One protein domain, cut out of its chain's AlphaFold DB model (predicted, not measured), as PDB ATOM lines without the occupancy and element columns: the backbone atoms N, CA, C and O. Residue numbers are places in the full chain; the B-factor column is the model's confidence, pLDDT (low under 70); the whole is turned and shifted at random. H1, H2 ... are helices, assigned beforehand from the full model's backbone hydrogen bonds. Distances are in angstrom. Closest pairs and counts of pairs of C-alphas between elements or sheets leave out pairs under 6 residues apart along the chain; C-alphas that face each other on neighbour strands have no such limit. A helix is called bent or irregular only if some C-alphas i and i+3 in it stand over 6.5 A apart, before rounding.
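This is residues 8 to 168 and 176 to 212 of the 212 residues of an uncharacterized protein of Chitinibacter fontanus (UniProt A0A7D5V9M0). A long rod of helices is built along the 63-residue arm H2b, with H1 beside its one half and H2a and H5 beside its other half. The chain runs through H1 and H2a, turns sharply and comes back as H2b; H3 packs on H1, and residues 152 to 158 stick out from the side. The 198 printed residues are all helix in class, with H1 to H5 in chain order and no named strand. The whole is extended, with a radius of gyration of the C-alphas of 27.1 A and spans of 94 by 32 by 26 A.

H1, residues 8 to 35, begins at C-alpha 8 (82.893, 138.862, 194.845) and is 40.5 A long. H2, residues 37 to 133, was assigned as one helix by its hydrogen bonds but is bent, with C-alphas 68 and 71 9.0 A apart. Its arms are H2a, residues 37 to 68, 44.9 A, and H2b, residues 71 to 133, 88.7 A. H2a is irregular, with C-alphas 60 and 63 7.3 A apart. H3 is residues 143 to 150 and H4 residues 156 to 168. H5, residues 177 to 210, 49.9 A, ends at C-alpha 210 (121.466, 98.265, 126.101).

H2b touches H1 with residues 100 to 130 alone, opposite ways at a shallow tilt of 17 degrees; their closest C-alphas, of Ala 32 and Ile 104, are 5.1 A apart. H2b touches H2a at a shallow tilt of 10 degrees, closest at the C-alphas of Val 66 and Phe 74, 6.2 A. H2b touches H5, opposite ways at 16 degrees, closest at the C-alphas of Ser 91 and Gln 187, 4.3 A. H3 touches H1 at a steep tilt of 51 degrees, closest at the C-alphas of Ile 26 and Ile 146, 6.0 A. H4 is near H3, with 9 pairs of C-alphas within 10 A. Every O i to N i+4 pair is within hydrogen-bond range in H1, H3, H4 and H5, against 24 of 28 in H2a and 57 of 59 in H2b.

The C-alphas farthest apart, of His 133 and His 212, are 93.7 A apart. Residues 169 to 175 are not printed, and C-alphas 168 and 176 are 13.6 A apart across the cut. No link printed whole is long. The pLDDT is under 70 at residues 112 to 145, 166 to 168, 176 to 178 and 211 to 212.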
ATOM      1  N   GLU A   8      83.657 139.517 195.914       73.88
ATOM      2  CA  GLU A   8      82.893 138.862 194.845       73.88
ATOM      3  C   GLU A   8      83.052 139.548 193.464       73.88
ATOM      4  O   GLU A   8      83.256 138.847 192.463       73.88
ATOM      5  N   PRO A   9      83.085 140.896 193.355       78.12
ATOM      6  CA  PRO A   9      83.283 141.574 192.070       78.12
ATOM      7  C   PRO A   9      84.690 141.379 191.488       78.12
ATOM      8  O   PRO A   9      84.845 141.234 190.275       78.12
ATOM      9  N   LEU A  10      85.719 141.350 192.343       71.50
ATOM     10  CA  LEU A  10      87.119 141.140 191.950       71.50
ATOM     11  C   LEU A  10      87.349 139.707 191.459       71.50
ATOM     12  O   LEU A  10      88.006 139.499 190.438       71.50
ATOM     13  N   GLN A  11      86.754 138.728 192.144       75.69
ATOM     14  CA  GLN A  11      86.785 137.325 191.731       75.69
ATOM     15  C   GLN A  11      86.062 137.120 190.396       75.69
ATOM     16  O   GLN A  11      86.630 136.539 189.472       75.69
ATOM     17  N   THR A  12      84.859 137.685 190.253       78.00
ATOM     18  CA  THR A  12      84.072 137.606 189.013       78.00
ATOM     19  C   THR A  12      84.804 138.251 187.835       78.00
ATOM     20  O   THR A  12      84.805 137.715 186.725       78.00
ATOM     21  N   TRP A  13      85.465 139.391 188.061       74.50
ATOM     22  CA  TRP A  13      86.235 140.069 187.021       74.50
ATOM     23  C   TRP A  13      87.437 139.238 186.553       74.50
ATOM     24  O   TRP A  13      87.634 139.085 185.345       74.50
ATOM     25  N   ASN A  14      88.187 138.637 187.485       74.50
ATOM     26  CA  ASN A  14      89.297 137.741 187.156       74.50
ATOM     27  C   ASN A  14      88.817 136.499 186.378       74.50
ATOM     28  O   ASN A  14      89.377 136.140 185.340       74.50
ATOM     29  N   GLU A  15      87.726 135.869 186.824       80.56
ATOM     30  CA  GLU A  15      87.158 134.699 186.151       80.56
ATOM     31  C   GLU A  15      86.704 134.992 184.719       80.56
ATOM     32  O   GLU A  15      86.979 134.197 183.813       80.56
ATOM     33  N   LEU A  16      86.034 136.127 184.504       81.00
ATOM     34  CA  LEU A  16      85.598 136.562 183.179       81.00
ATOM     35  C   LEU A  16      86.785 136.847 182.263       81.00
ATOM     36  O   LEU A  16      86.752 136.446 181.098       81.00
ATOM     37  N   ASN A  17      87.830 137.500 182.776       75.38
ATOM     38  CA  ASN A  17      89.011 137.797 181.978       75.38
ATOM     39  C   ASN A  17      89.685 136.510 181.488       75.38
ATOM     40  O   ASN A  17      89.849 136.307 180.284       75.38
ATOM     41  N   ARG A  18      89.937 135.579 182.414       73.75
ATOM     42  CA  ARG A  18      90.525 134.272 182.106       73.75
ATOM     43  C   ARG A  18      89.677 133.484 181.108       73.75
ATOM     44  O   ARG A  18      90.206 132.931 180.146       73.75
ATOM     45  N   LYS A  19      88.355 133.443 181.303       79.81
ATOM     46  CA  LYS A  19      87.444 132.716 180.409       79.81
ATOM     47  C   LYS A  19      87.455 133.286 178.991       79.81
ATOM     48  O   LYS A  19      87.496 132.507 178.045       79.81
ATOM     49  N   ASN A  20      87.454 134.611 178.850       81.50
ATOM     50  CA  ASN A  20      87.511 135.264 177.543       81.50
ATOM     51  C   ASN A  20      88.826 134.953 176.817       81.50
ATOM     52  O   ASN A  20      88.806 134.652 175.627       81.50
ATOM     53  N   THR A  21      89.959 134.961 177.527       76.69
ATOM     54  CA  THR A  21      91.256 134.584 176.949       76.69
ATOM     55  C   THR A  21      91.284 133.115 176.521       76.69
ATOM     56  O   THR A  21      91.717 132.807 175.412       76.69
ATOM     57  N   GLU A  22      90.778 132.202 177.355       78.44
ATOM     58  CA  GLU A  22      90.685 130.774 177.023       78.44
ATOM     59  C   GLU A  22      89.788 130.529 175.793       78.44
ATOM     60  O   GLU A  22      90.175 129.791 174.885       78.44
ATOM     61  N   ASP A  23      88.612 131.163 175.735       83.25
ATOM     62  CA  ASP A  23      87.651 131.002 174.638       83.25
ATOM     63  C   ASP A  23      88.197 131.591 173.312       83.25
ATOM     64  O   ASP A  23      88.030 130.979 172.252       83.25
ATOM     65  N   ASP A  24      88.924 132.715 173.361       79.50
ATOM     66  CA  ASP A  24      89.616 133.295 172.199       79.50
ATOM     67  C   ASP A  24      90.703 132.357 171.656       79.50
ATOM     68  O   ASP A  24      90.770 132.109 170.448       79.50
ATOM     69  N   VAL A  25      91.525 131.778 172.540       77.69
ATOM     70  CA  VAL A  25      92.549 130.799 172.147       77.69
ATOM     71  C   VAL A  25      91.903 129.585 171.477       77.69
ATOM     72  O   VAL A  25      92.344 129.163 170.404       77.69
ATOM     73  N   ILE A  26      90.825 129.052 172.059       81.19
ATOM     74  CA  ILE A  26      90.073 127.925 171.488       81.19
ATOM     75  C   ILE A  26      89.547 128.277 170.091       81.19
ATOM     76  O   ILE A  26      89.703 127.486 169.155       81.19
ATOM     77  N   LYS A  27      88.949 129.463 169.924       83.94
ATOM     78  CA  LYS A  27      88.423 129.923 168.634       83.94
ATOM     79  C   LYS A  27      89.520 129.976 167.573       83.94
ATOM     80  O   LYS A  27      89.339 129.443 166.480       83.94
ATOM     81  N   SER A  28      90.676 130.543 167.896       79.44
ATOM     82  CA  SER A  28      91.788 130.620 166.949       79.44
ATOM     83  C   SER A  28      92.405 129.261 166.626       79.44
ATOM     84  O   SER A  28      92.812 129.040 165.486       79.44
ATOM     85  N   MET A  29      92.421 128.316 167.572       78.69
ATOM     86  CA  MET A  29      92.812 126.931 167.287       78.69
ATOM     87  C   MET A  29      91.847 126.263 166.296       78.69
ATOM     88  O   MET A  29      92.298 125.579 165.374       78.69
ATOM     89  N   TYR A  30      90.535 126.481 166.440       84.12
ATOM     90  CA  TYR A  30      89.544 125.991 165.478       84.12
ATOM     91  C   TYR A  30      89.697 126.641 164.101       84.12
ATOM     92  O   TYR A  30      89.699 125.930 163.099       84.12
ATOM     93  N   GLU A  31      89.877 127.961 164.035       84.38
ATOM     94  CA  GLU A  31      90.095 128.675 162.773       84.38
ATOM     95  C   GLU A  31      91.371 128.207 162.062       84.38
ATOM     96  O   GLU A  31      91.356 127.980 160.854       84.38
ATOM     97  N   ALA A  32      92.468 128.001 162.795       79.25
ATOM     98  CA  ALA A  32      93.703 127.465 162.228       79.25
ATOM     99  C   ALA A  32      93.529 126.022 161.734       79.25
ATOM    100  O   ALA A  32      94.002 125.665 160.654       79.25
ATOM    101  N   CYS A  33      92.794 125.194 162.479       80.00
ATOM    102  CA  CYS A  33      92.457 123.845 162.037       80.00
ATOM    103  C   CYS A  33      91.565 123.865 160.784       80.00
ATOM    104  O   CYS A  33      91.747 123.034 159.900       80.00
ATOM    105  N   ALA A  34      90.643 124.819 160.660       84.06
ATOM    106  CA  ALA A  34      89.835 124.988 159.454       84.06
ATOM    107  C   ALA A  34      90.688 125.439 158.255       84.06
ATOM    108  O   ALA A  34      90.563 124.873 157.170       84.06
ATOM    109  N   LYS A  35      91.621 126.382 158.455       82.69
ATOM    110  CA  LYS A  35      92.579 126.823 157.420       82.69
ATOM    111  C   LYS A  35      93.468 125.689 156.914       82.69
ATOM    112  O   LYS A  35      93.792 125.651 155.732       82.69
ATOM    113  N   SER A  36      93.740 124.697 157.760       77.88
ATOM    114  CA  SER A  36      94.473 123.492 157.363       77.88
ATOM    115  C   SER A  36      93.794 122.664 156.255       77.88
ATOM    116  O   SER A  36      94.444 121.818 155.644       77.88
ATOM    117  N   SER A  37      92.524 122.936 155.933       82.44
ATOM    118  CA  SER A  37      91.844 122.387 154.755       82.44
ATOM    119  C   SER A  37      92.534 122.761 153.440       82.44
ATOM    120  O   SER A  37      92.573 121.947 152.522       82.44
ATOM    121  N   GLU A  38      93.089 123.968 153.326       85.50
ATOM    122  CA  GLU A  38      93.724 124.447 152.092       85.50
ATOM    123  C   GLU A  38      94.952 123.605 151.692       85.50
ATOM    124  O   GLU A  38      94.996 123.094 150.569       85.50
ATOM    125  N   PRO A  39      95.949 123.364 152.569       81.56
ATOM    126  CA  PRO A  39      97.066 122.500 152.209       81.56
ATOM    127  C   PRO A  39      96.656 121.037 151.981       81.56
ATOM    128  O   PRO A  39      97.342 120.341 151.228       81.56
ATOM    129  N   VAL A  40      95.557 120.568 152.588       82.06
ATOM    130  CA  VAL A  40      94.992 119.236 152.317       82.06
ATOM    131  C   VAL A  40      94.427 119.174 150.896       82.06
ATOM    132  O   VAL A  40      94.744 118.239 150.163       82.06
ATOM    133  N   ASP A  41      93.654 120.173 150.479       86.81
ATOM    134  CA  ASP A  41      93.069 120.237 149.136       86.81
ATOM    135  C   ASP A  41      94.143 120.331 148.038       86.81
ATOM    136  O   ASP A  41      94.133 119.579 147.058       86.81
ATOM    137  N   LEU A  42      95.170 121.161 148.261       87.94
ATOM    138  CA  LEU A  42      96.346 121.232 147.391       87.94
ATOM    139  C   LEU A  42      97.058 119.880 147.269       87.94
ATOM    140  O   LEU A  42      97.524 119.517 146.187       87.94
ATOM    141  N   PHE A  43      97.156 119.123 148.365       84.88
ATOM    142  CA  PHE A  43      97.733 117.782 148.337       84.88
ATOM    143  C   PHE A  43      96.875 116.808 147.523       84.88
ATOM    144  O   PHE A  43      97.426 116.065 146.710       84.88
ATOM    145  N   VAL A  44      95.551 116.833 147.692       86.50
ATOM    146  CA  VAL A  44      94.618 115.987 146.930       86.50
ATOM    147  C   VAL A  44      94.687 116.304 145.438       86.50
ATOM    148  O   VAL A  44      94.802 115.388 144.624       86.50
ATOM    149  N   THR A  45      94.708 117.584 145.072       89.31
ATOM    150  CA  THR A  45      94.827 118.011 143.672       89.31
ATOM    151  C   THR A  45      96.168 117.588 143.081       89.31
ATOM    152  O   THR A  45      96.215 117.013 141.993       89.31
ATOM    153  N   TRP A  46      97.268 117.802 143.811       90.81
ATOM    154  CA  TRP A  46      98.594 117.355 143.385       90.81
ATOM    155  C   TRP A  46      98.644 115.836 143.177       90.81
ATOM    156  O   TRP A  46      99.203 115.372 142.184       90.81
ATOM    157  N   LEU A  47      98.030 115.065 144.079       86.44
ATOM    158  CA  LEU A  47      97.965 113.610 143.983       86.44
ATOM    159  C   LEU A  47      97.175 113.165 142.748       86.44
ATOM    160  O   LEU A  47      97.638 112.289 142.026       86.44
ATOM    161  N   LEU A  48      96.024 113.789 142.490       87.94
ATOM    162  CA  LEU A  48      95.155 113.472 141.358       87.94
ATOM    163  C   LEU A  48      95.835 113.775 140.017       87.94
ATOM    164  O   LEU A  48      95.827 112.940 139.110       87.94
ATOM    165  N   VAL A  49      96.478 114.941 139.903       91.38
ATOM    166  CA  VAL A  49      97.255 115.314 138.710       91.38
ATOM    167  C   VAL A  49      98.453 114.380 138.538       91.38
ATOM    168  O   VAL A  49      98.699 113.895 137.435       91.38
ATOM    169  N   GLY A  50      99.166 114.074 139.625       86.75
ATOM    170  CA  GLY A  50     100.299 113.153 139.612       86.75
ATOM    171  C   GLY A  50      99.907 111.747 139.154       86.75
ATOM    172  O   GLY A  50     100.556 111.185 138.273       86.75
ATOM    173  N   SER A  51      98.814 111.192 139.685       85.94
ATOM    174  CA  SER A  51      98.329 109.868 139.289       85.94
ATOM    175  C   SER A  51      97.841 109.841 137.843       85.94
ATOM    176  O   SER A  51      98.139 108.891 137.118       85.94
ATOM    177  N   ALA A  52      97.143 110.890 137.395       88.12
ATOM    178  CA  ALA A  52      96.696 111.008 136.010       88.12
ATOM    179  C   ALA A  52      97.882 111.104 135.037       88.12
ATOM    180  O   ALA A  52      97.877 110.433 134.004       88.12
ATOM    181  N   ALA A  53      98.915 111.880 135.378       89.06
ATOM    182  CA  ALA A  53     100.122 112.021 134.571       89.06
ATOM    183  C   ALA A  53     100.888 110.696 134.456       89.06
ATOM    184  O   ALA A  53     101.216 110.278 133.346       89.06
ATOM    185  N   VAL A  54     101.122 110.004 135.579       85.81
ATOM    186  CA  VAL A  54     101.823 108.708 135.588       85.81
ATOM    187  C   VAL A  54     101.024 107.652 134.827       85.81
ATOM    188  O   VAL A  54     101.587 106.974 133.971       85.81
ATOM    189  N   GLY A  55      99.715 107.541 135.078       86.19
ATOM    190  CA  GLY A  55      98.849 106.584 134.388       86.19
ATOM    191  C   GLY A  55      98.780 106.832 132.879       86.19
ATOM    192  O   GLY A  55      98.972 105.907 132.092       86.19
ATOM    193  N   SER A  56      98.591 108.089 132.467       88.12
ATOM    194  CA  SER A  56      98.539 108.464 131.047       88.12
ATOM    195  C   SER A  56      99.874 108.223 130.351       88.12
ATOM    196  O   SER A  56      99.900 107.663 129.258       88.12
ATOM    197  N   PHE A  57     100.989 108.592 130.992       84.69
ATOM    198  CA  PHE A  57     102.329 108.328 130.471       84.69
ATOM    199  C   PHE A  57     102.539 106.834 130.223       84.69
ATOM    200  O   PHE A  57     103.029 106.456 129.159       84.69
ATOM    201  N   TRP A  58     102.125 105.991 131.169       83.06
ATOM    202  CA  TRP A  58     102.285 104.546 131.072       83.06
ATOM    203  C   TRP A  58     101.455 103.929 129.944       83.06
ATOM    204  O   TRP A  58     101.976 103.142 129.157       83.06
ATOM    205  N   VAL A  59     100.181 104.314 129.831       86.62
ATOM    206  CA  VAL A  59      99.274 103.792 128.798       86.62
ATOM    207  C   VAL A  59      99.725 104.237 127.407       86.62
ATOM    208  O   VAL A  59      99.939 103.396 126.537       86.62
ATOM    209  N   VAL A  60      99.943 105.541 127.207       89.12
ATOM    210  CA  VAL A  60     100.245 106.126 125.887       89.12
ATOM    211  C   VAL A  60     101.595 105.665 125.337       89.12
ATOM    212  O   VAL A  60     101.773 105.579 124.123       89.12
ATOM    213  N   ASN A  61     102.562 105.382 126.212       84.94
ATOM    214  CA  ASN A  61     103.904 104.988 125.788       84.94
ATOM    215  C   ASN A  61     104.142 103.476 125.834       84.94
ATOM    216  O   ASN A  61     105.238 103.045 125.491       84.94
ATOM    217  N   SER A  62     103.146 102.667 126.200       83.62
ATOM    218  CA  SER A  62     103.298 101.209 126.279       83.62
ATOM    219  C   SER A  62     103.698 100.583 124.941       83.62
ATOM    220  O   SER A  62     104.747  99.944 124.856       83.62
ATOM    221  N   ASP A  63     102.963 100.878 123.871       84.88
ATOM    222  CA  ASP A  63     103.253 100.366 122.524       84.88
ATOM    223  C   ASP A  63     104.596 100.860 121.968       84.88
ATOM    224  O   ASP A  63     105.211 100.203 121.131       84.88
ATOM    225  N   LYS A  64     105.071 102.016 122.447       84.25
ATOM    226  CA  LYS A  64     106.335 102.617 122.007       84.25
ATOM    227  C   LYS A  64     107.534 102.100 122.781       84.25
ATOM    228  O   LYS A  64     108.590 101.969 122.190       84.25
ATOM    229  N   LEU A  65     107.402 101.846 124.083       80.75
ATOM    230  CA  LEU A  65     108.520 101.479 124.958       80.75
ATOM    231  C   LEU A  65     108.757  99.969 125.010       80.75
ATOM    232  O   LEU A  65     109.906  99.540 125.112       80.75
ATOM    233  N   VAL A  66     107.696  99.160 124.909       83.38
ATOM    234  CA  VAL A  66     107.793  97.690 124.943       83.38
ATOM    235  C   VAL A  66     108.738  97.123 123.871       83.38
ATOM    236  O   VAL A  66     109.505  96.227 124.223       83.38
ATOM    237  N   PRO A  67     108.763  97.619 122.617       82.25
ATOM    238  CA  PRO A  67     109.682  97.116 121.594       82.25
ATOM    239  C   PRO A  67     111.168  97.371 121.888       82.25
ATOM    240  O   PRO A  67     111.996  96.592 121.439       82.25
ATOM    241  N   TYR A  68     111.510  98.437 122.625       79.69
ATOM    242  CA  TYR A  68     112.910  98.806 122.898       79.69
ATOM    243  C   TYR A  68     113.439  98.247 124.218       79.69
ATOM    244  O   TYR A  68     114.611  97.924 124.332       79.69
ATOM    245  N   ILE A  69     112.584  98.174 125.239       80.19
ATOM    246  CA  ILE A  69     112.974  97.792 126.607       80.19
ATOM    247  C   ILE A  69     112.621  96.318 126.883       80.19
ATOM    248  O   ILE A  69     113.067  95.711 127.860       80.19
ATOM    249  N   GLY A  70     111.793  95.722 126.023       82.31
ATOM    250  CA  GLY A  70     111.202  94.411 126.236       82.31
ATOM    251  C   GLY A  70     110.120  94.438 127.319       82.31
ATOM    252  O   GLY A  70     110.062  95.309 128.193       82.31
ATOM    253  N   LYS A  71     109.239  93.431 127.298       83.25
ATOM    254  CA  LYS A  71     108.129  93.306 128.261       83.25
ATOM    255  C   LYS A  71     108.625  93.254 129.714       83.25
ATOM    256  O   LYS A  71     108.005  93.842 130.599       83.25
ATOM    257  N   THR A  72     109.750  92.580 129.949       83.44
ATOM    258  CA  THR A  72     110.349  92.416 131.281       83.44
ATOM    259  C   THR A  72     110.923  93.728 131.810       83.44
ATOM    260  O   THR A  72     110.621  94.105 132.941       83.44
ATOM    261  N   GLY A  73     111.696  94.460 131.000       82.75
ATOM    262  CA  GLY A  73     112.268  95.737 131.424       82.75
ATOM    263  C   GLY A  73     111.195  96.808 131.630       82.75
ATOM    264  O   GLY A  73     111.269  97.576 132.590       82.75
ATOM    265  N   PHE A  74     110.135  96.795 130.815       85.19
ATOM    266  CA  PHE A  74     108.988  97.684 130.984       85.19
ATOM    267  C   PHE A  74     108.275  97.457 132.328       85.19
ATOM    268  O   PHE A  74     108.020  98.419 133.053       85.19
ATOM    269  N   MET A  75     108.045  96.199 132.730       85.31
ATOM    270  CA  MET A  75     107.470  95.881 134.047       85.31
ATOM    271  C   MET A  75     108.358  96.339 135.212       85.31
ATOM    272  O   MET A  75     107.850  96.951 136.151       85.31
ATOM    273  N   TRP A  76     109.672  96.088 135.156       85.81
ATOM    274  CA  TRP A  76     110.599  96.518 136.212       85.81
ATOM    275  C   TRP A  76     110.692  98.040 136.323       85.81
ATOM    276  O   TRP A  76     110.654  98.574 137.431       85.81
ATOM    277  N   CYS A  77     110.742  98.749 135.193       85.69
ATOM    278  CA  CYS A  77     110.710 100.209 135.171       85.69
ATOM    279  C   CYS A  77     109.409 100.748 135.783       85.69
ATOM    280  O   CYS A  77     109.446 101.656 136.614       85.69
ATOM    281  N   GLY A  78     108.263 100.150 135.442       84.69
ATOM    282  CA  GLY A  78     106.981 100.482 136.064       84.69
ATOM    283  C   GLY A  78     106.975 100.252 137.573       84.69
ATOM    284  O   GLY A  78     106.534 101.122 138.319       84.69
ATOM    285  N   LEU A  79     107.524  99.126 138.036       86.19
ATOM    286  CA  LEU A  79     107.614  98.814 139.460       86.19
ATOM    287  C   LEU A  79     108.473  99.838 140.218       86.19
ATOM    288  O   LEU A  79     108.027 100.354 141.243       86.19
ATOM    289  N   PHE A  80     109.665 100.176 139.712       85.94
ATOM    290  CA  PHE A  80     110.526 101.196 140.327       85.94
ATOM    291  C   PHE A  80     109.846 102.564 140.387       85.94
ATOM    292  O   PHE A  80     109.923 103.246 141.412       85.94
ATOM    293  N   LEU A  81     109.131 102.943 139.325       85.56
ATOM    294  CA  LEU A  81     108.380 104.190 139.283       85.56
ATOM    295  C   LEU A  81     107.247 104.198 140.321       85.56
ATOM    296  O   LEU A  81     107.130 105.153 141.085       85.56
ATOM    297  N   CYS A  82     106.470 103.116 140.424       86.94
ATOM    298  CA  CYS A  82     105.410 102.976 141.425       86.94
ATOM    299  C   CYS A  82     105.952 103.047 142.862       86.94
ATOM    300  O   CYS A  82     105.382 103.746 143.701       86.94
ATOM    301  N   VAL A  83     107.069 102.369 143.146       87.94
ATOM    302  CA  VAL A  83     107.728 102.412 144.463       87.94
ATOM    303  C   VAL A  83     108.242 103.822 144.775       87.94
ATOM    304  O   VAL A  83     108.049 104.314 145.888       87.94
ATOM    305  N   SER A  84     108.835 104.508 143.794       88.81
ATOM    306  CA  SER A  84     109.262 105.905 143.937       88.81
ATOM    307  C   SER A  84     108.069 106.819 144.250       88.81
ATOM    308  O   SER A  84     108.104 107.565 145.231       88.81
ATOM    309  N   CYS A  85     106.968 106.705 143.499       87.12
ATOM    310  CA  CYS A  85     105.739 107.461 143.749       87.12
ATOM    311  C   CYS A  85     105.166 107.199 145.150       87.12
ATOM    312  O   CYS A  85     104.739 108.143 145.814       87.12
ATOM    313  N   PHE A  86     105.195 105.952 145.627       89.81
ATOM    314  CA  PHE A  86     104.734 105.599 146.970       89.81
ATOM    315  C   PHE A  86     105.553 106.293 148.067       89.81
ATOM    316  O   PHE A  86     104.985 106.890 148.983       89.81
ATOM    317  N   PHE A  87     106.885 106.287 147.961       89.12
ATOM    318  CA  PHE A  87     107.730 107.011 148.914       89.12
ATOM    319  C   PHE A  87     107.549 108.529 148.825       89.12
ATOM    320  O   PHE A  87     107.530 109.201 149.858       89.12
ATOM    321  N   GLY A  88     107.326 109.071 147.625       87.25
ATOM    322  CA  GLY A  88     107.001 110.486 147.459       87.25
ATOM    323  C   GLY A  88     105.682 110.880 148.114       87.25
ATOM    324  O   GLY A  88     105.604 111.916 148.775       87.25
ATOM    325  N   LEU A  89     104.670 110.016 148.015       88.81
ATOM    326  CA  LEU A  89     103.394 110.187 148.700       88.81
ATOM    327  C   LEU A  89     103.593 110.218 150.220       88.81
ATOM    328  O   LEU A  89     103.107 111.139 150.875       88.81
ATOM    329  N   LEU A  90     104.368 109.279 150.775       88.56
ATOM    330  CA  LEU A  90     104.691 109.262 152.204       88.56
ATOM    331  C   LEU A  90     105.413 110.542 152.643       88.56
ATOM    332  O   LEU A  90     105.007 111.162 153.625       88.56
ATOM    333  N   SER A  91     106.436 110.982 151.903       88.38
ATOM    334  CA  SER A  91     107.143 112.238 152.192       88.38
ATOM    335  C   SER A  91     106.182 113.433 152.216       88.38
ATOM    336  O   SER A  91     106.180 114.229 153.160       88.38
ATOM    337  N   LYS A  92     105.288 113.520 151.226       87.12
ATOM    338  CA  LYS A  92     104.309 114.604 151.113       87.12
ATOM    339  C   LYS A  92     103.255 114.575 152.228       87.12
ATOM    340  O   LYS A  92     102.884 115.640 152.719       87.12
ATOM    341  N   MET A  93     102.834 113.393 152.689       87.06
ATOM    342  CA  MET A  93     101.950 113.253 153.855       87.06
ATOM    343  C   MET A  93     102.584 113.826 155.129       87.06
ATOM    344  O   MET A  93     101.915 114.534 155.884       87.06
ATOM    345  N   TYR A  94     103.871 113.559 155.373       85.25
ATOM    346  CA  TYR A  94     104.576 114.140 156.523       85.25
ATOM    347  C   TYR A  94     104.742 115.658 156.388       85.25
ATOM    348  O   TYR A  94     104.513 116.377 157.361       85.25
ATOM    349  N   ALA A  95     105.044 116.155 155.186       86.00
ATOM    350  CA  ALA A  95     105.119 117.592 154.916       86.00
ATOM    351  C   ALA A  95     103.791 118.307 155.221       86.00
ATOM    352  O   ALA A  95     103.780 119.376 155.834       86.00
ATOM    353  N   LEU A  96     102.666 117.693 154.841       85.88
ATOM    354  CA  LEU A  96     101.330 118.202 155.141       85.88
ATOM    355  C   LEU A  96     101.100 118.296 156.655       85.88
ATOM    356  O   LEU A  96     100.709 119.348 157.151       85.88
ATOM    357  N   GLN A  97     101.420 117.239 157.406       82.88
ATOM    358  CA  GLN A  97     101.299 117.229 158.870       82.88
ATOM    359  C   GLN A  97     102.126 118.337 159.539       82.88
ATOM    360  O   GLN A  97     101.662 118.957 160.498       82.88
ATOM    361  N   ILE A  98     103.337 118.608 159.043       84.06
ATOM    362  CA  ILE A  98     104.187 119.701 159.541       84.06
ATOM    363  C   ILE A  98     103.546 121.055 159.244       84.06
ATOM    364  O   ILE A  98     103.464 121.889 160.146       84.06
ATOM    365  N   LYS A  99     103.059 121.269 158.014       83.25
ATOM    366  CA  LYS A  99     102.433 122.535 157.610       83.25
ATOM    367  C   LYS A  99     101.207 122.849 158.468       83.25
ATOM    368  O   LYS A  99     101.158 123.915 159.071       83.25
ATOM    369  N   VAL A 100     100.300 121.883 158.634       79.94
ATOM    370  CA  VAL A 100      99.106 122.029 159.487       79.94
ATOM    371  C   VAL A 100      99.483 122.373 160.931       79.94
ATOM    372  O   VAL A 100      98.950 123.312 161.515       79.94
ATOM    373  N   ARG A 101     100.434 121.639 161.519       78.19
ATOM    374  CA  ARG A 101     100.867 121.885 162.904       78.19
ATOM    375  C   ARG A 101     101.522 123.252 163.074       78.19
ATOM    376  O   ARG A 101     101.302 123.899 164.092       78.19
ATOM    377  N   THR A 102     102.302 123.689 162.092       81.44
ATOM    378  CA  THR A 102     102.977 124.992 162.119       81.44
ATOM    379  C   THR A 102     101.972 126.134 162.010       81.44
ATOM    380  O   THR A 102     102.085 127.100 162.754       81.44
ATOM    381  N   GLU A 103     100.951 126.003 161.157       79.19
ATOM    382  CA  GLU A 103      99.871 126.991 161.056       79.19
ATOM    383  C   GLU A 103      99.108 127.126 162.380       79.19
ATOM    384  O   GLU A 103      98.917 128.243 162.858       79.19
ATOM    385  N   ILE A 104      98.778 126.005 163.035       73.00
ATOM    386  CA  ILE A 104      98.144 126.011 164.365       73.00
ATOM    387  C   ILE A 104      99.027 126.721 165.400       73.00
ATOM    388  O   ILE A 104      98.537 127.586 166.123       73.00
ATOM    389  N   ILE A 105     100.325 126.400 165.457       75.81
ATOM    390  CA  ILE A 105     101.263 127.046 166.392       75.81
ATOM    391  C   ILE A 105     101.393 128.543 166.090       75.81
ATOM    392  O   ILE A 105     101.412 129.353 167.009       75.81
ATOM    393  N   SER A 106     101.452 128.932 164.816       78.56
ATOM    394  CA  SER A 106     101.564 130.339 164.425       78.56
ATOM    395  C   SER A 106     100.321 131.149 164.797       78.56
ATOM    396  O   SER A 106     100.451 132.256 165.311       78.56
ATOM    397  N   ALA A 107      99.126 130.580 164.615       75.44
ATOM    398  CA  ALA A 107      97.874 131.206 165.020       75.44
ATOM    399  C   ALA A 107      97.795 131.336 166.544       75.44
ATOM    400  O   ALA A 107      97.424 132.392 167.050       75.44
ATOM    401  N   LEU A 108      98.212 130.296 167.272       71.00
ATOM    402  CA  LEU A 108      98.299 130.331 168.728       71.00
ATOM    403  C   LEU A 108      99.264 131.423 169.204       71.00
ATOM    404  O   LEU A 108      98.908 132.206 170.078       71.00
ATOM    405  N   ASN A 109     100.449 131.519 168.597       72.50
ATOM    406  CA  ASN A 109     101.436 132.547 168.924       72.50
ATOM    407  C   ASN A 109     100.931 133.957 168.602       72.50
ATOM    408  O   ASN A 109     101.187 134.866 169.380       72.50
ATOM    409  N   ALA A 110     100.200 134.153 167.501       75.56
ATOM    410  CA  ALA A 110      99.638 135.457 167.145       75.56
ATOM    411  C   ALA A 110      98.586 135.930 168.163       75.56
ATOM    412  O   ALA A 110      98.572 137.098 168.550       75.56
ATOM    413  N   VAL A 111      97.733 135.016 168.636       70.75
ATOM    414  CA  VAL A 111      96.748 135.305 169.690       70.75
ATOM    415  C   VAL A 111      97.444 135.564 171.013       70.75
ATOM    416  O   VAL A 111      97.143 136.558 171.663       70.75
ATOM    417  N   MET A 112      98.398 134.706 171.377       67.00
ATOM    418  CA  MET A 112      99.216 134.867 172.576       67.00
ATOM    419  C   MET A 112      99.929 136.218 172.564       67.00
ATOM    420  O   MET A 112      99.788 136.953 173.520       67.00
ATOM    421  N   GLN A 113     100.609 136.616 171.490       69.31
ATOM    422  CA  GLN A 113     101.308 137.907 171.431       69.31
ATOM    423  C   GLN A 113     100.356 139.106 171.538       69.31
ATOM    424  O   GLN A 113     100.644 140.045 172.267       69.31
ATOM    425  N   GLY A 114      99.206 139.080 170.857       65.00
ATOM    426  CA  GLY A 114      98.250 140.193 170.917       65.00
ATOM    427  C   GLY A 114      97.454 140.274 172.225       65.00
ATOM    428  O   GLY A 114      96.943 141.340 172.569       65.00
ATOM    429  N   ARG A 115      97.305 139.154 172.942       62.16
ATOM    430  CA  ARG A 115      96.481 139.058 174.155       62.16
ATOM    431  C   ARG A 115      97.292 138.944 175.438       62.16
ATOM    432  O   ARG A 115      96.749 139.357 176.449       62.16
ATOM    433  N   LEU A 116      98.535 138.459 175.420       60.97
ATOM    434  CA  LEU A 116      99.429 138.463 176.586       60.97
ATOM    435  C   LEU A 116      99.712 139.891 177.025       60.97
ATOM    436  O   LEU A 116      99.556 140.171 178.194       60.97
ATOM    437  N   ASP A 117      99.964 140.832 176.115       60.38
ATOM    438  CA  ASP A 117     100.175 142.231 176.518       60.38
ATOM    439  C   ASP A 117      98.930 142.846 177.186       60.38
ATOM    440  O   ASP A 117      99.035 143.654 178.109       60.38
ATOM    441  N   LEU A 118      97.728 142.461 176.741       61.59
ATOM    442  CA  LEU A 118      96.468 142.900 177.352       61.59
ATOM    443  C   LEU A 118      96.172 142.154 178.657       61.59
ATOM    444  O   LEU A 118      95.678 142.768 179.602       61.59
ATOM    445  N   HIS A 119      96.482 140.859 178.707       56.75
ATOM    446  CA  HIS A 119      96.336 140.011 179.880       56.75
ATOM    447  C   HIS A 119      97.309 140.456 180.963       56.75
ATOM    448  O   HIS A 119      96.845 140.739 182.048       56.75
ATOM    449  N   ASP A 120      98.588 140.663 180.662       59.44
ATOM    450  CA  ASP A 120      99.615 141.175 181.572       59.44
ATOM    451  C   ASP A 120      99.235 142.561 182.110       59.44
ATOM    452  O   ASP A 120      99.350 142.822 183.306       59.44
ATOM    453  N   GLN A 121      98.707 143.456 181.265       63.34
ATOM    454  CA  GLN A 121      98.225 144.771 181.714       63.34
ATOM    455  C   GLN A 121      96.982 144.685 182.608       63.34
ATOM    456  O   GLN A 121      96.806 145.508 183.510       63.34
ATOM    457  N   GLN A 122      96.075 143.745 182.344       58.44
ATOM    458  CA  GLN A 122      94.886 143.536 183.171       58.44
ATOM    459  C   GLN A 122      95.219 142.775 184.450       58.44
ATOM    460  O   GLN A 122      94.715 143.130 185.505       58.44
ATOM    461  N   GLU A 123      96.115 141.804 184.378       57.78
ATOM    462  CA  GLU A 123      96.645 141.015 185.477       57.78
ATOM    463  C   GLU A 123      97.425 141.903 186.438       57.78
ATOM    464  O   GLU A 123      97.177 141.840 187.634       57.78
ATOM    465  N   GLN A 124      98.246 142.837 185.949       62.47
ATOM    466  CA  GLN A 124      98.874 143.854 186.799       62.47
ATOM    467  C   GLN A 124      97.837 144.708 187.539       62.47
ATOM    468  O   GLN A 124      97.967 144.909 188.742       62.47
ATOM    469  N   LYS A 125      96.759 145.140 186.872       64.06
ATOM    470  CA  LYS A 125      95.673 145.906 187.517       64.06
ATOM    471  C   LYS A 125      94.877 145.068 188.524       64.06
ATOM    472  O   LYS A 125      94.484 145.583 189.568       64.06
ATOM    473  N   ILE A 126      94.650 143.787 188.227       58.81
ATOM    474  CA  ILE A 126      93.983 142.826 189.116       58.81
ATOM    475  C   ILE A 126      94.865 142.548 190.335       58.81
ATOM    476  O   ILE A 126      94.363 142.575 191.451       58.81
ATOM    477  N   LEU A 127      96.172 142.350 190.151       59.62
ATOM    478  CA  LEU A 127      97.147 142.101 191.215       59.62
ATOM    479  C   LEU A 127      97.385 143.340 192.084       59.62
ATOM    480  O   LEU A 127      97.533 143.211 193.297       59.62
ATOM    481  N   GLU A 128      97.387 144.541 191.505       63.16
ATOM    482  CA  GLU A 128      97.422 145.799 192.258       63.16
ATOM    483  C   GLU A 128      96.154 145.971 193.103       63.16
ATOM    484  O   GLU A 128      96.246 146.253 194.299       63.16
ATOM    485  N   ALA A 129      94.974 145.713 192.530       58.19
ATOM    486  CA  ALA A 129      93.714 145.731 193.269       58.19
ATOM    487  C   ALA A 129      93.656 144.636 194.353       58.19
ATOM    488  O   ALA A 129      93.213 144.901 195.469       58.19
ATOM    489  N   ALA A 130      94.168 143.439 194.071       57.69
ATOM    490  CA  ALA A 130      94.227 142.316 195.003       57.69
ATOM    491  C   ALA A 130      95.216 142.563 196.154       57.69
ATOM    492  O   ALA A 130      94.891 142.283 197.307       57.69
ATOM    493  N   ARG A 131      96.373 143.188 195.881       60.25
ATOM    494  CA  ARG A 131      97.323 143.658 196.908       60.25
ATOM    495  C   ARG A 131      96.717 144.722 197.811       60.25
ATOM    496  O   ARG A 131      96.938 144.672 199.017       60.25
ATOM    497  N   LEU A 132      95.935 145.648 197.252       59.38
ATOM    498  CA  LEU A 132      95.196 146.647 198.034       59.38
ATOM    499  C   LEU A 132      94.157 146.004 198.970       59.38
ATOM    500  O   LEU A 132      93.830 146.587 200.000       59.38
ATOM    501  N   HIS A 133      93.668 144.807 198.630       55.84
ATOM    502  CA  HIS A 133      92.645 144.071 199.381       55.84
ATOM    503  C   HIS A 133      93.208 142.873 200.178       55.84
ATOM    504  O   HIS A 133      92.455 142.213 200.888       55.84
ATOM    505  N   GLY A 134      94.521 142.611 200.111       43.69
ATOM    506  CA  GLY A 134      95.207 141.564 200.879       43.69
ATOM    507  C   GLY A 134      94.918 140.119 200.446       43.69
ATOM    508  O   GLY A 134      95.034 139.219 201.273       43.69
ATOM    509  N   VAL A 135      94.530 139.886 199.187       51.53
ATOM    510  CA  VAL A 135      94.132 138.560 198.670       51.53
ATOM    511  C   VAL A 135      95.087 138.103 197.564       51.53
ATOM    512  O   VAL A 135      95.397 138.876 196.662       51.53
ATOM    513  N   GLU A 136      95.535 136.846 197.606       47.94
ATOM    514  CA  GLU A 136      96.225 136.192 196.482       47.94
ATOM    515  C   GLU A 136      95.187 135.573 195.534       47.94
ATOM    516  O   GLU A 136      94.329 134.799 195.956       47.94
ATOM    517  N   LEU A 137      95.238 135.937 194.251       51.84
ATOM    518  CA  LEU A 137      94.351 135.429 193.203       51.84
ATOM    519  C   LEU A 137      95.176 134.635 192.186       51.84
ATOM    520  O   LEU A 137      96.147 135.155 191.645       51.84
ATOM    521  N   GLU A 138      94.764 133.399 191.898       52.22
ATOM    522  CA  GLU A 138      95.310 132.619 190.780       52.22
ATOM    523  C   GLU A 138      94.767 133.169 189.453       52.22
ATOM    524  O   GLU A 138      93.590 133.001 189.109       52.22
ATOM    525  N   THR A 139      95.631 133.847 188.705       54.91
ATOM    526  CA  THR A 139      95.368 134.452 187.388       54.91
ATOM    527  C   THR A 139      95.812 133.564 186.223       54.91
ATOM    528  O   THR A 139      95.603 133.914 185.064       54.91
ATOM    529  N   GLU A 140      96.375 132.386 186.501       56.56
ATOM    530  CA  GLU A 140      96.968 131.531 185.475       56.56
ATOM    531  C   GLU A 140      95.908 130.923 184.529       56.56
ATOM    532  O   GLU A 140      94.833 130.458 184.939       56.56
ATOM    533  N   ILE A 141      96.217 130.942 183.229       60.72
ATOM    534  CA  ILE A 141      95.380 130.380 182.163       60.72
ATOM    535  C   ILE A 141      95.394 128.852 182.271       60.72
ATOM    536  O   ILE A 141      96.452 128.224 182.230       60.72
ATOM    537  N   ARG A 142      94.215 128.220 182.320       63.22
ATOM    538  CA  ARG A 142      94.117 126.758 182.435       63.22
ATOM    539  C   ARG A 142      94.202 126.111 181.064       63.22
ATOM    540  O   ARG A 142      93.195 125.885 180.384       63.22
ATOM    541  N   VAL A 143      95.422 125.767 180.673       64.62
ATOM    542  CA  VAL A 143      95.738 125.076 179.417       64.62
ATOM    543  C   VAL A 143      94.929 123.772 179.276       64.62
ATOM    544  O   VAL A 143      94.489 123.417 178.182       64.62
ATOM    545  N   GLU A 144      94.604 123.103 180.383       66.50
ATOM    546  CA  GLU A 144      93.759 121.904 180.438       66.50
ATOM    547  C   GLU A 144      92.322 122.160 179.954       66.50
ATOM    548  O   GLU A 144      91.742 121.321 179.252       66.50
ATOM    549  N   ARG A 145      91.735 123.321 180.292       69.81
ATOM    550  CA  ARG A 145      90.395 123.698 179.810       69.81
ATOM    551  C   ARG A 145      90.432 123.917 178.301       69.81
ATOM    552  O   ARG A 145      89.588 123.368 177.596       69.81
ATOM    553  N   ILE A 146      91.449 124.615 177.802       70.12
ATOM    554  CA  ILE A 146      91.642 124.852 176.364       70.12
ATOM    555  C   ILE A 146      91.728 123.521 175.605       70.12
ATOM    556  O   ILE A 146      90.963 123.292 174.665       70.12
ATOM    557  N   PHE A 147      92.583 122.592 176.048       70.56
ATOM    558  CA  PHE A 147      92.716 121.282 175.406       70.56
ATOM    559  C   PHE A 147      91.446 120.434 175.497       70.56
ATOM    560  O   PHE A 147      91.070 119.796 174.516       70.56
ATOM    561  N   SER A 148      90.768 120.403 176.645       74.25
ATOM    562  CA  SER A 148      89.551 119.592 176.799       74.25
ATOM    563  C   SER A 148      88.406 120.075 175.903       74.25
ATOM    564  O   SER A 148      87.715 119.243 175.307       74.25
ATOM    565  N   VAL A 149      88.247 121.393 175.735       77.94
ATOM    566  CA  VAL A 149      87.241 121.976 174.838       77.94
ATOM    567  C   VAL A 149      87.642 121.797 173.374       77.94
ATOM    568  O   VAL A 149      86.807 121.382 172.571       77.94
ATOM    569  N   PHE A 150      88.909 122.023 173.022       77.50
ATOM    570  CA  PHE A 150      89.407 121.833 171.655       77.50
ATOM    571  C   PHE A 150      89.319 120.371 171.188       77.50
ATOM    572  O   PHE A 150      89.024 120.099 170.027       77.50
ATOM    573  N   LEU A 151      89.543 119.408 172.089       79.88
ATOM    574  CA  LEU A 151      89.447 117.977 171.786       79.88
ATOM    575  C   LEU A 151      88.017 117.426 171.924       79.88
ATOM    576  O   LEU A 151      87.793 116.248 171.633       79.88
ATOM    577  N   SER A 152      87.043 118.232 172.363       82.06
ATOM    578  CA  SER A 152      85.653 117.792 172.542       82.06
ATOM    579  C   SER A 152      84.951 117.267 171.274       82.06
ATOM    580  O   SER A 152      84.210 116.292 171.423       82.06
ATOM    581  N   PRO A 153      85.195 117.791 170.049       84.38
ATOM    582  CA  PRO A 153      84.553 117.282 168.839       84.38
ATOM    583  C   PRO A 153      85.224 116.013 168.290       84.38
ATOM    584  O   PRO A 153      84.720 115.412 167.343       84.38
ATOM    585  N   LEU A 154      86.350 115.573 168.865       81.75
ATOM    586  CA  LEU A 154      87.004 114.332 168.457       81.75
ATOM    587  C   LEU A 154      86.292 113.103 169.049       81.75
ATOM    588  O   LEU A 154      85.813 113.138 170.186       81.75
ATOM    589  N   PRO A 155      86.307 111.960 168.339       83.81
ATOM    590  CA  PRO A 155      85.832 110.692 168.876       83.81
ATOM    591  C   PRO A 155      86.492 110.348 170.219       83.81
ATOM    592  O   PRO A 155      87.696 110.552 170.404       83.81
ATOM    593  N   ALA A 156      85.731 109.746 171.137       81.75
ATOM    594  CA  ALA A 156      86.183 109.486 172.509       81.75
ATOM    595  C   ALA A 156      87.502 108.688 172.591       81.75
ATOM    596  O   ALA A 156      88.322 108.929 173.477       81.75
ATOM    597  N   TRP A 157      87.747 107.776 171.647       81.50
ATOM    598  CA  TRP A 157      88.988 106.999 171.586       81.50
ATOM    599  C   TRP A 157      90.218 107.861 171.243       81.50
ATOM    600  O   TRP A 157      91.275 107.681 171.849       81.50
ATOM    601  N   LEU A 158      90.079 108.825 170.323       77.12
ATOM    602  CA  LEU A 158      91.123 109.792 169.954       77.12
ATOM    603  C   LEU A 158      91.390 110.756 171.102       77.12
ATOM    604  O   LEU A 158      92.537 110.920 171.515       77.12
ATOM    605  N   ARG A 159      90.320 111.327 171.660       79.25
ATOM    606  CA  ARG A 159      90.390 112.247 172.797       79.25
ATOM    607  C   ARG A 159      91.133 111.617 173.974       79.25
ATOM    608  O   ARG A 159      92.097 112.186 174.474       79.25
ATOM    609  N   ASN A 160      90.760 110.395 174.356       80.31
ATOM    610  CA  ASN A 160      91.401 109.687 175.465       80.31
ATOM    611  C   ASN A 160      92.868 109.347 175.169       80.31
ATOM    612  O   ASN A 160      93.690 109.340 176.083       80.31
ATOM    613  N   ARG A 161      93.221 109.069 173.909       78.75
ATOM    614  CA  ARG A 161      94.611 108.809 173.516       78.75
ATOM    615  C   ARG A 161      95.477 110.057 173.656       78.75
ATOM    616  O   ARG A 161      96.585 109.948 174.174       78.75
ATOM    617  N   GLU A 162      94.991 111.208 173.206       76.00
ATOM    618  CA  GLU A 162      95.745 112.462 173.285       76.00
ATOM    619  C   GLU A 162      95.847 112.973 174.729       76.00
ATOM    620  O   GLU A 162      96.945 113.309 175.162       76.00
ATOM    621  N   ILE A 163      94.772 112.884 175.525       73.50
ATOM    622  CA  ILE A 163      94.814 113.212 176.964       73.50
ATOM    623  C   ILE A 163      95.822 112.319 177.702       73.50
ATOM    624  O   ILE A 163      96.635 112.812 178.479       73.50
ATOM    625  N   ARG A 164      95.844 111.006 177.426       75.94
ATOM    626  CA  ARG A 164      96.828 110.086 178.029       75.94
ATOM    627  C   ARG A 164      98.263 110.405 177.616       75.94
ATOM    628  O   ARG A 164      99.170 110.240 178.425       75.94
ATOM    629  N   LYS A 165      98.492 110.829 176.369       72.06
ATOM    630  CA  LYS A 165      99.825 111.253 175.911       72.06
ATOM    631  C   LYS A 165     100.264 112.549 176.584       72.06
ATOM    632  O   LYS A 165     101.416 112.627 176.992       72.06
ATOM    633  N   ALA A 166      99.362 113.520 176.713       67.62
ATOM    634  CA  ALA A 166      99.626 114.771 177.415       67.62
ATOM    635  C   ALA A 166      99.966 114.508 178.891       67.62
ATOM    636  O   ALA A 166     101.006 114.948 179.368       67.62
ATOM    637  N   ALA A 167      99.171 113.671 179.568       68.31
ATOM    638  CA  ALA A 167      99.415 113.274 180.953       68.31
ATOM    639  C   ALA A 167     100.742 112.515 181.144       68.31
ATOM    640  O   ALA A 167     101.391 112.657 182.174       68.31
ATOM    641  N   LYS A 168     101.162 111.706 180.160       68.12
ATOM    642  CA  LYS A 168     102.392 110.901 180.246       68.12
ATOM    643  C   LYS A 168     103.667 111.693 179.942       68.12
ATOM    644  O   LYS A 168     104.719 111.349 180.466       68.12
ATOM    645  N   GLY A 176     106.086 120.074 172.243       59.12
ATOM    646  CA  GLY A 176     105.420 120.320 170.958       59.12
ATOM    647  C   GLY A 176     106.348 120.303 169.734       59.12
ATOM    648  O   GLY A 176     105.904 119.967 168.637       59.12
ATOM    649  N   HIS A 177     107.645 120.580 169.910       63.16
ATOM    650  CA  HIS A 177     108.608 120.712 168.805       63.16
ATOM    651  C   HIS A 177     109.275 119.377 168.425       63.16
ATOM    652  O   HIS A 177     109.638 119.158 167.267       63.16
ATOM    653  N   ARG A 178     109.377 118.433 169.372       68.75
ATOM    654  CA  ARG A 178     109.903 117.075 169.135       68.75
ATOM    655  C   ARG A 178     109.171 116.299 168.025       68.75
ATOM    656  O   ARG A 178     109.851 115.739 167.161       68.75
ATOM    657  N   PRO A 179     107.823 116.227 167.991       70.62
ATOM    658  CA  PRO A 179     107.129 115.521 166.917       70.62
ATOM    659  C   PRO A 179     107.326 116.207 165.562       70.62
ATOM    660  O   PRO A 179     107.413 115.506 164.558       70.62
ATOM    661  N   LEU A 180     107.466 117.538 165.528       73.94
ATOM    662  CA  LEU A 180     107.722 118.286 164.297       73.94
ATOM    663  C   LEU A 180     109.066 117.880 163.672       73.94
ATOM    664  O   LEU A 180     109.115 117.518 162.499       73.94
ATOM    665  N   LEU A 181     110.132 117.841 164.481       79.88
ATOM    666  CA  LEU A 181     111.462 117.382 164.060       79.88
ATOM    667  C   LEU A 181     111.450 115.927 163.586       79.88
ATOM    668  O   LEU A 181     112.075 115.592 162.582       79.88
ATOM    669  N   ARG A 182     110.704 115.057 164.276       81.12
ATOM    670  CA  ARG A 182     110.566 113.654 163.870       81.12
ATOM    671  C   ARG A 182     109.855 113.519 162.524       81.12
ATOM    672  O   ARG A 182     110.290 112.728 161.691       81.12
ATOM    673  N   PHE A 183     108.783 114.276 162.299       83.56
ATOM    674  CA  PHE A 183     108.102 114.291 161.006       83.56
ATOM    675  C   PHE A 183     108.989 114.859 159.903       83.56
ATOM    676  O   PHE A 183     108.981 114.310 158.805       83.56
ATOM    677  N   LEU A 184     109.796 115.882 160.197       82.81
ATOM    678  CA  LEU A 184     110.753 116.437 159.243       82.81
ATOM    679  C   LEU A 184     111.816 115.401 158.858       82.81
ATOM    680  O   LEU A 184     112.068 115.187 157.676       82.81
ATOM    681  N   ALA A 185     112.375 114.688 159.839       85.31
ATOM    682  CA  ALA A 185     113.338 113.619 159.587       85.31
ATOM    683  C   ALA A 185     112.741 112.498 158.720       85.31
ATOM    684  O   ALA A 185     113.377 112.048 157.767       85.31
ATOM    685  N   PHE A 186     111.500 112.077 158.997       83.75
ATOM    686  CA  PHE A 186     110.810 111.096 158.157       83.75
ATOM    687  C   PHE A 186     110.514 111.630 156.755       83.75
ATOM    688  O   PHE A 186     110.737 110.911 155.785       83.75
ATOM    689  N   GLN A 187     110.062 112.879 156.622       87.31
ATOM    690  CA  GLN A 187     109.849 113.518 155.323       87.31
ATOM    691  C   GLN A 187     111.127 113.472 154.480       87.31
ATOM    692  O   GLN A 187     111.070 113.052 153.321       87.31
ATOM    693  N   SER A 188     112.264 113.869 155.060       82.69
ATOM    694  CA  SER A 188     113.567 113.844 154.394       82.69
ATOM    695  C   SER A 188     113.986 112.423 154.027       82.69
ATOM    696  O   SER A 188     114.397 112.187 152.896       82.69
ATOM    697  N   PHE A 189     113.814 111.461 154.934       90.19
ATOM    698  CA  PHE A 189     114.143 110.059 154.681       90.19
ATOM    699  C   PHE A 189     113.348 109.470 153.503       90.19
ATOM    700  O   PHE A 189     113.927 108.884 152.588       90.19
ATOM    701  N   TYR A 190     112.025 109.665 153.481       86.94
ATOM    702  CA  TYR A 190     111.182 109.181 152.385       86.94
ATOM    703  C   TYR A 190     111.445 109.916 151.069       86.94
ATOM    704  O   TYR A 190     111.374 109.296 150.011       86.94
ATOM    705  N   LEU A 191     111.807 111.200 151.121       87.50
ATOM    706  CA  LEU A 191     112.228 111.945 149.935       87.50
ATOM    707  C   LEU A 191     113.513 111.354 149.342       87.50
ATOM    708  O   LEU A 191     113.585 111.129 148.137       87.50
ATOM    709  N   SER A 192     114.502 111.030 150.180       86.44
ATOM    710  CA  SER A 192     115.729 110.370 149.728       86.44
ATOM    711  C   SER A 192     115.442 109.007 149.093       86.44
ATOM    712  O   SER A 192     115.985 108.705 148.030       86.44
ATOM    713  N   LEU A 193     114.549 108.205 149.684       88.12
ATOM    714  CA  LEU A 193     114.118 106.929 149.100       88.12
ATOM    715  C   LEU A 193     113.397 107.106 147.757       88.12
ATOM    716  O   LEU A 193     113.660 106.349 146.824       88.12
ATOM    717  N   GLN A 194     112.529 108.116 147.629       90.19
ATOM    718  CA  GLN A 194     111.881 108.451 146.360       90.19
ATOM    719  C   GLN A 194     112.920 108.779 145.285       90.19
ATOM    720  O   GLN A 194     112.838 108.237 144.179       90.19
ATOM    721  N   SER A 195     113.889 109.646 145.600       85.38
ATOM    722  CA  SER A 195     114.951 110.038 144.671       85.38
ATOM    723  C   SER A 195     115.788 108.837 144.237       85.38
ATOM    724  O   SER A 195     116.013 108.662 143.044       85.38
ATOM    725  N   LEU A 196     116.182 107.966 145.171       88.56
ATOM    726  CA  LEU A 196     116.905 106.730 144.855       88.56
ATOM    727  C   LEU A 196     116.089 105.804 143.944       88.56
ATOM    728  O   LEU A 196     116.627 105.289 142.967       88.56
ATOM    729  N   GLY A 197     114.790 105.635 144.209       84.25
ATOM    730  CA  GLY A 197     113.899 104.853 143.348       84.25
ATOM    731  C   GLY A 197     113.758 105.440 141.941       84.25
ATOM    732  O   GLY A 197     113.739 104.698 140.963       84.25
ATOM    733  N   PHE A 198     113.726 106.770 141.823       85.44
ATOM    734  CA  PHE A 198     113.667 107.458 140.532       85.44
ATOM    735  C   PHE A 198     114.968 107.298 139.732       85.44
ATOM    736  O   PHE A 198     114.928 106.989 138.543       85.44
ATOM    737  N   PHE A 199     116.128 107.427 140.382       86.50
ATOM    738  CA  PHE A 199     117.410 107.119 139.742       86.50
ATOM    739  C   PHE A 199     117.504 105.642 139.344       86.50
ATOM    740  O   PHE A 199     117.955 105.339 138.243       86.50
ATOM    741  N   GLY A 200     117.003 104.731 140.184       84.06
ATOM    742  CA  GLY A 200     116.894 103.308 139.864       84.06
ATOM    743  C   GLY A 200     116.045 103.043 138.617       84.06
ATOM    744  O   GLY A 200     116.464 102.276 137.757       84.06
ATOM    745  N   PHE A 201     114.907 103.731 138.473       85.38
ATOM    746  CA  PHE A 201     114.081 103.693 137.260       85.38
ATOM    747  C   PHE A 201     114.864 104.130 136.011       85.38
ATOM    748  O   PHE A 201     114.831 103.425 135.003       85.38
ATOM    749  N   LEU A 202     115.606 105.242 136.079       85.06
ATOM    750  CA  LEU A 202     116.414 105.717 134.949       85.06
ATOM    751  C   LEU A 202     117.512 104.712 134.582       85.06
ATOM    752  O   LEU A 202     117.635 104.335 133.418       85.06
ATOM    753  N   CYS A 203     118.279 104.237 135.566       86.56
ATOM    754  CA  CYS A 203     119.343 103.258 135.346       86.56
ATOM    755  C   CYS A 203     118.802 101.942 134.778       86.56
ATOM    756  O   CYS A 203     119.376 101.417 133.827       86.56
ATOM    757  N   ALA A 204     117.688 101.428 135.309       82.62
ATOM    758  CA  ALA A 204     117.039 100.229 134.789       82.62
ATOM    759  C   ALA A 204     116.605 100.427 133.330       82.62
ATOM    760  O   ALA A 204     116.886  99.568 132.498       82.62
ATOM    761  N   GLY A 205     116.007 101.577 133.006       80.94
ATOM    762  CA  GLY A 205     115.643 101.930 131.635       80.94
ATOM    763  C   GLY A 205     116.833 101.845 130.679       80.94
ATOM    764  O   GLY A 205     116.752 101.151 129.671       80.94
ATOM    765  N   PHE A 206     117.966 102.466 131.020       83.62
ATOM    766  CA  PHE A 206     119.172 102.404 130.184       83.62
ATOM    767  C   PHE A 206     119.766 100.995 130.080       83.62
ATOM    768  O   PHE A 206     120.135 100.573 128.987       83.62
ATOM    769  N   ILE A 207     119.844 100.253 131.188       84.88
ATOM    770  CA  ILE A 207     120.409  98.894 131.196       84.88
ATOM    771  C   ILE A 207     119.578  97.961 130.314       84.88
ATOM    772  O   ILE A 207     120.145  97.219 129.519       84.88
ATOM    773  N   PHE A 208     118.248  98.012 130.417       81.88
ATOM    774  CA  PHE A 208     117.375  97.162 129.611       81.88
ATOM    775  C   PHE A 208     117.344  97.558 128.133       81.88
ATOM    776  O   PHE A 208     117.170  96.675 127.309       81.88
ATOM    777  N   VAL A 209     117.559  98.832 127.784       79.38
ATOM    778  CA  VAL A 209     117.738  99.245 126.378       79.38
ATOM    779  C   VAL A 209     119.054  98.720 125.799       79.38
ATOM    780  O   VAL A 209     119.092  98.336 124.641       79.38
ATOM    781  N   VAL A 210     120.142  98.717 126.576       76.75
ATOM    782  CA  VAL A 210     121.466  98.265 126.101       76.75
ATOM    783  C   VAL A 210     121.583  96.736 126.072       76.75
ATOM    784  O   VAL A 210     122.342  96.191 125.277       76.75
ATOM    785  N   ALA A 211     120.867  96.041 126.955       68.75
ATOM    786  CA  ALA A 211     120.874  94.583 127.039       68.75
ATOM    787  C   ALA A 211     119.977  93.896 125.995       68.75
ATOM    788  O   ALA A 211     120.008  92.664 125.912       68.75
ATOM    789  N   HIS A 212     119.168  94.661 125.256       54.31
ATOM    790  CA  HIS A 212     118.203  94.156 124.284       54.31
ATOM    791  C   HIS A 212     118.617  94.451 122.845       54.31
ATOM    792  O   HIS A 212     118.298  93.582 121.999       54.31
TER     793      HIS A 212